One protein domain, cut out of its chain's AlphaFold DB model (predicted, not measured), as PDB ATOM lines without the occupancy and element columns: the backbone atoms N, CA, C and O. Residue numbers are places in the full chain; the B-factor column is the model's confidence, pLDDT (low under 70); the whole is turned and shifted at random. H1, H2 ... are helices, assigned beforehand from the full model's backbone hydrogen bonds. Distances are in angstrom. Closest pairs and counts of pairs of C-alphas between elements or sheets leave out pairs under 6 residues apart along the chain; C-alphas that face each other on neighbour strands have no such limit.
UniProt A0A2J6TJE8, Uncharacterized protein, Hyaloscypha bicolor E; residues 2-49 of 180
ATOM      1  N   VAL A   2     118.519  81.889 122.060       94.38
ATOM      2  CA  VAL A   2     117.967  80.749 122.826       94.38
ATOM      3  C   VAL A   2     117.516  81.159 124.237       94.38
ATOM      4  O   VAL A   2     116.409  80.840 124.650       94.38
ATOM      5  N   SER A   3     118.329  81.936 124.956       93.88
ATOM      6  CA  SER A   3     118.022  82.413 126.315       93.88
ATOM      7  C   SER A   3     116.857  83.413 126.409       93.88
ATOM      8  O   SER A   3     116.265  83.549 127.482       93.88
ATOM      9  N   ALA A   4     116.547  84.131 125.326       94.38
ATOM     10  CA  ALA A   4     115.548  85.201 125.292       94.38
ATOM     11  C   ALA A   4     114.242  84.761 124.614       94.38
ATOM     12  O   ALA A   4     113.160  85.007 125.139       94.38
ATOM     13  N   CYS A   5     114.362  84.098 123.463       95.25
ATOM     14  CA  CYS A   5     113.275  83.701 122.572       95.25
ATOM     15  C   CYS A   5     112.940  82.205 122.646       95.25
ATOM     16  O   CYS A   5     111.883  81.806 122.171       95.25
ATOM     17  N   GLY A   6     113.821  81.381 123.226       95.69
ATOM     18  CA  GLY A   6     113.679  79.925 123.270       95.69
ATOM     19  C   GLY A   6     114.321  79.201 122.081       95.69
ATOM     20  O   GLY A   6     114.778  79.817 121.112       95.69
ATOM     21  N   ALA A   7     114.404  77.872 122.182       95.94
ATOM     22  CA  ALA A   7     115.144  77.041 121.230       95.94
ATOM     23  C   ALA A   7     114.450  76.938 119.864       95.94
ATOM     24  O   ALA A   7     115.126  76.939 118.841       95.94
ATOM     25  N   SER A   8     113.119  76.895 119.834       95.62
ATOM     26  CA  SER A   8     112.326  76.772 118.606       95.62
ATOM     27  C   SER A   8     112.477  77.991 117.699       95.62
ATOM     28  O   SER A   8     112.627  77.830 116.491       95.62
ATOM     29  N   VAL A   9     112.479  79.205 118.266       95.06
ATOM     30  CA  VAL A   9     112.677  80.440 117.487       95.06
ATOM     31  C   VAL A   9     114.114  80.521 116.976       95.06
ATOM     32  O   VAL A   9     114.333  80.793 115.800       95.06
ATOM     33  N   ALA A  10     115.096  80.215 117.833       94.00
ATOM     34  CA  ALA A  10     116.499  80.181 117.425       94.00
ATOM     35  C   ALA A  10     116.739  79.166 116.294       94.00
ATOM     36  O   ALA A  10     117.368  79.497 115.296       94.00
ATOM     37  N   ALA A  11     116.176  77.959 116.405       94.44
ATOM     38  CA  ALA A  11     116.293  76.933 115.377       94.44
ATOM     39  C   ALA A  11     115.684  77.373 114.037       94.44
ATOM     40  O   ALA A  11     116.270  77.089 112.998       94.44
ATOM     41  N   LEU A  12     114.549  78.081 114.054       94.31
ATOM     42  CA  LEU A  12     113.917  78.594 112.838       94.31
ATOM     43  C   LEU A  12     114.813  79.611 112.113       94.31
ATOM     44  O   LEU A  12     115.057  79.459 110.920       94.31
ATOM     45  N   VAL A  13     115.345  80.603 112.835       91.94
ATOM     46  CA  VAL A  13     116.213  81.641 112.244       91.94
ATOM     47  C   VAL A  13     117.548  81.067 111.771       91.94
ATOM     48  O   VAL A  13     118.050  81.469 110.728       91.94
ATOM     49  N   THR A  14     118.122  80.112 112.505       91.38
ATOM     50  CA  THR A  14     119.387  79.470 112.118       91.38
ATOM     51  C   THR A  14     119.222  78.520 110.932       91.38
ATOM     52  O   THR A  14     120.134  78.403 110.117       91.38
ATOM     53  N   ALA A  15     118.081  77.833 110.819       93.00
ATOM     54  CA  ALA A  15     117.803  76.964 109.677       93.00
ATOM     55  C   ALA A  15     117.628  77.761 108.377       93.00
ATOM     56  O   ALA A  15     118.029  77.288 107.314       93.00
ATOM     57  N   ASP A  16     117.049  78.958 108.470       91.12
ATOM     58  CA  ASP A  16     116.870  79.867 107.347       91.12
ATOM     59  C   ASP A  16     116.987  81.326 107.810       91.12
ATOM     60  O   ASP A  16     116.044  81.925 108.338       91.12
ATOM     61  N   ASN A  17     118.148  81.931 107.560       88.88
ATOM     62  CA  ASN A  17     118.384  83.334 107.887       88.88
ATOM     63  C   ASN A  17     117.627  84.314 106.977       88.88
ATOM     64  O   ASN A  17     117.581  85.508 107.281       88.88
ATOM     65  N   THR A  18     116.987  83.826 105.913       90.62
ATOM     66  CA  THR A  18     116.102  84.593 105.025       90.62
ATOM     67  C   THR A  18     114.621  84.416 105.355       90.62
ATOM     68  O   THR A  18     113.773  85.022 104.707       90.62
ATOM     69  N   SER A  19     114.309  83.660 106.412       90.81
ATOM     70  CA  SER A  19     112.943  83.464 106.892       90.81
ATOM     71  C   SER A  19     112.234  84.785 107.208       90.81
ATOM     72  O   SER A  19     112.813  85.720 107.773       90.81
ATOM     73  N   HIS A  20     110.951  84.823 106.855       93.81
ATOM     74  CA  HIS A  20     110.009  85.881 107.205       93.81
ATOM     75  C   HIS A  20     109.646  85.905 108.700       93.81
ATOM     76  O   HIS A  20     109.703  84.887 109.401       93.81
ATOM     77  N   VAL A  21     109.251  87.081 109.178       95.12
ATOM     78  CA  VAL A  21     108.944  87.388 110.580       95.12
ATOM     79  C   VAL A  21     107.685  86.659 111.062       95.12
ATOM     80  O   VAL A  21     107.626  86.244 112.219       95.12
ATOM     81  N   GLU A  22     106.696  86.446 110.193       94.62
ATOM     82  CA  GLU A  22     105.391  85.864 110.538       94.62
ATOM     83  C   GLU A  22     105.481  84.408 111.026       94.62
ATOM     84  O   GLU A  22     104.624  83.963 111.787       94.62
ATOM     85  N   GLY A  23     106.548  83.679 110.677       93.38
ATOM     86  CA  GLY A  23     106.806  82.337 111.214       93.38
ATOM     87  C   GLY A  23     107.327  82.329 112.661       93.38
ATOM     88  O   GLY A  23     107.243  81.311 113.356       93.38
ATOM     89  N   MET A  24     107.860  83.453 113.151       94.94
ATOM     90  CA  MET A  24     108.495  83.529 114.472       94.94
ATOM     91  C   MET A  24     107.498  83.389 115.635       94.94
ATOM     92  O   MET A  24     107.805  82.649 116.575       94.94
ATOM     93  N   PRO A  25     106.300  84.014 115.609       94.88
ATOM     94  CA  PRO A  25     105.265  83.784 116.617       94.88
ATOM     95  C   PRO A  25     104.868  82.311 116.772       94.88
ATOM     96  O   PRO A  25     104.732  81.833 117.897       94.88
ATOM     97  N   GLU A  26     104.733  81.559 115.678       94.06
ATOM     98  CA  GLU A  26     104.381  80.134 115.741       94.06
ATOM     99  C   GLU A  26     105.486  79.293 116.387       94.06
ATOM    100  O   GLU A  26     105.213  78.369 117.159       94.06
ATOM    101  N   ALA A  27     106.750  79.621 116.106       95.25
ATOM    102  CA  ALA A  27     107.884  79.013 116.790       95.25
ATOM    103  C   ALA A  27     107.903  79.381 118.282       95.25
ATOM    104  O   ALA A  27     108.139  78.512 119.121       95.25
ATOM    105  N   ALA A  28     107.594  80.632 118.626       95.06
ATOM    106  CA  ALA A  28     107.543  81.112 120.003       95.06
ATOM    107  C   ALA A  28     106.434  80.437 120.831       95.06
ATOM    108  O   ALA A  28     106.643  80.154 122.008       95.06
ATOM    109  N   LEU A  29     105.287  80.092 120.232       94.31
ATOM    110  CA  LEU A  29     104.204  79.367 120.917       94.31
ATOM    111  C   LEU A  29     104.610  77.962 121.401       94.31
ATOM    112  O   LEU A  29     103.961  77.403 122.287       94.31
ATOM    113  N   LYS A  30     105.689  77.389 120.854       94.75
ATOM    114  CA  LYS A  30     106.248  76.100 121.298       94.75
ATOM    115  C   LYS A  30     107.074  76.239 122.584       94.75
ATOM    116  O   LYS A  30     107.343  75.246 123.259       94.75
ATOM    117  N   GLU A  31     107.449  77.462 122.952       95.00
ATOM    118  CA  GLU A  31     108.325  77.775 124.076       95.00
ATOM    119  C   GLU A  31     107.501  78.193 125.299       95.00
ATOM    120  O   GLU A  31     107.010  79.316 125.405       95.00
ATOM    121  N   LYS A  32     107.385  77.298 126.288       92.62
ATOM    122  CA  LYS A  32     106.595  77.547 127.515       92.62
ATOM    123  C   LYS A  32     107.040  78.784 128.304       92.62
ATOM    124  O   LYS A  32     106.271  79.307 129.103       92.62
ATOM    125  N   THR A  33     108.290  79.199 128.136       90.00
ATOM    126  CA  THR A  33     108.919  80.320 128.846       90.00
ATOM    127  C   THR A  33     109.064  81.565 127.973       90.00
ATOM    128  O   THR A  33     109.729  82.516 128.394       90.00
ATOM    129  N   PHE A  34     108.466  81.576 126.774       94.56
ATOM    130  CA  PHE A  34     108.512  82.734 125.895       94.56
ATOM    131  C   PHE A  34     107.930  83.971 126.579       94.56
ATOM    132  O   PHE A  34     106.918  83.921 127.280       94.56
ATOM    133  N   SER A  35     108.578  85.109 126.352       93.94
ATOM    134  CA  SER A  35     108.144  86.395 126.869       93.94
ATOM    135  C   SER A  35     108.447  87.476 125.843       93.94
ATOM    136  O   SER A  35     109.611  87.750 125.557       93.94
ATOM    137  N   ALA A  36     107.402  88.126 125.329       91.81
ATOM    138  CA  ALA A  36     107.539  89.189 124.332       91.81
ATOM    139  C   ALA A  36     108.328  90.408 124.851       91.81
ATOM    140  O   ALA A  36     108.943  91.126 124.069       91.81
ATOM    141  N   SER A  37     108.361  90.627 126.173       91.06
ATOM    142  CA  SER A  37     109.187  91.676 126.786       91.06
ATOM    143  C   SER A  37     110.673  91.315 126.846       91.06
ATOM    144  O   SER A  37     111.507  92.207 126.973       91.06
ATOM    145  N   ARG A  38     111.013  90.022 126.758       92.00
ATOM    146  CA  ARG A  38     112.397  89.529 126.674       92.00
ATOM    147  C   ARG A  38     112.844  89.295 125.237       92.00
ATOM    148  O   ARG A  38     114.026  89.415 124.953       92.00
ATOM    149  N   CYS A  39     111.916  88.949 124.351       95.06
ATOM    150  CA  CYS A  39     112.170  88.718 122.941       95.06
ATOM    151  C   CYS A  39     111.032  89.287 122.096       95.06
ATOM    152  O   CYS A  39     109.962  88.688 121.979       95.06
ATOM    153  N   ASN A  40     111.286  90.433 121.471       95.31
ATOM    154  CA  ASN A  40     110.404  90.959 120.445       95.31
ATOM    155  C   ASN A  40     110.751  90.305 119.104       95.31
ATOM    156  O   ASN A  40     111.683  90.728 118.428       95.31
ATOM    157  N   VAL A  41     109.999  89.275 118.718       94.62
ATOM    158  CA  VAL A  41     110.216  88.565 117.448       94.62
ATOM    159  C   VAL A  41     109.914  89.410 116.204       94.62
ATOM    160  O   VAL A  41     110.317  89.023 115.119       94.62
ATOM    161  N   PHE A  42     109.270  90.570 116.360       94.94
ATOM    162  CA  PHE A  42     109.017  91.542 115.287       94.94
ATOM    163  C   PHE A  42     110.074  92.658 115.217       94.94
ATOM    164  O   PHE A  42     109.885  93.643 114.511       94.94
ATOM    165  N   LEU A  43     111.150  92.542 116.001       95.19
ATOM    166  CA  LEU A  43     112.318  93.413 115.932       95.19
ATOM    167  C   LEU A  43     113.562  92.550 115.735       95.19
ATOM    168  O   LEU A  43     113.954  91.774 116.608       95.19
ATOM    169  N   CYS A  44     114.193  92.708 114.583       95.06
ATOM    170  CA  CYS A  44     115.323  91.930 114.102       95.06
ATOM    171  C   CYS A  44     115.081  90.419 114.201       95.06
ATOM    172  O   CYS A  44     115.993  89.678 114.569       95.06
ATOM    173  N   LYS A  45     113.844  89.960 113.961       94.38
ATOM    174  CA  LYS A  45     113.421  88.555 114.155       94.38
ATOM    175  C   LYS A  45     113.683  87.989 115.564       94.38
ATOM    176  O   LYS A  45     113.749  86.777 115.755       94.38
ATOM    177  N   GLY A  46     113.862  88.848 116.570       94.25
ATOM    178  CA  GLY A  46     114.236  88.450 117.928       94.25
ATOM    179  C   GLY A  46     115.724  88.118 118.119       94.25
ATOM    180  O   GLY A  46     116.099  87.622 119.182       94.25
ATOM    181  N   LEU A  47     116.590  88.392 117.140       94.12
ATOM    182  CA  LEU A  47     118.043  88.255 117.291       94.12
ATOM    183  C   LEU A  47     118.551  89.179 118.406       94.12
ATOM    184  O   LEU A  47     118.221  90.367 118.437       94.12
ATOM    185  N   GLN A  48     119.347  88.638 119.331       94.31
ATOM    186  CA  GLN A  48     119.832  89.390 120.490       94.31
ATOM    187  C   GLN A  48     121.238  89.926 120.233       94.31
ATOM    188  O   GLN A  48     122.051  89.290 119.564       94.31
ATOM    189  N   PHE A  49     121.536  91.099 120.790       95.00
ATOM    190  CA  PHE A  49     122.854  91.716 120.663       95.00
ATOM    191  C   PHE A  49     123.957  90.829 121.256       95.00
ATOM    192  O   PHE A  49     125.039  90.715 120.682       95.00
TER     193      PHE A  49
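What this domain is: This is residues 2 to 49 of the 180 residues of an uncharacterized protein of Hyaloscypha bicolor E (UniProt A0A2J6TJE8). Little of this domain is regular structure: after the short H1, helices H2 and H3 lie side by side as a hairpin, and a long stretch without a named element, residues 29 to 49, then folds back past H1 and over one side of the hairpin. The 48 printed residues hold H1, H2 and H3 in that order and no named strand; the class is all helix, with 19 residues in named elements. The whole is compact, radius of gyration of the C-alphas 9.2 A, and spans 25 by 21 by 17 A.

How they stand to each other: Look first at H1, residues 2 to 5, and H2, residues 7 to 15: they are close but not clearly touching, the closest C-alphas, Val 2 and Ala 10, 5.6 A apart. H2 touches H3, residues 23 to 28, at Val 9 and Ala 27, their closest C-alphas, 5.0 A apart; this hairpin has a shallow tilt of 28 degrees, opposite ways. In H2 and H3 every O i to N i+4 pair is within hydrogen-bond range; H1 is too short for one.

Where its parts are: Find C-alpha 2 at (117.967, 80.749, 122.826), where H1 begins its 5.5 A. H2 runs 11.9 A from C-alpha 7; H3 runs 8.9 A to C-alpha 28 at (107.543, 81.112, 120.003).

The domain as a whole: The farthest C-alphas, Thr 18 and Lys 32, are 25.4 A apart. The printed part has no cut, neither link between helices is long, and no printed residue is under 70 in pLDDT.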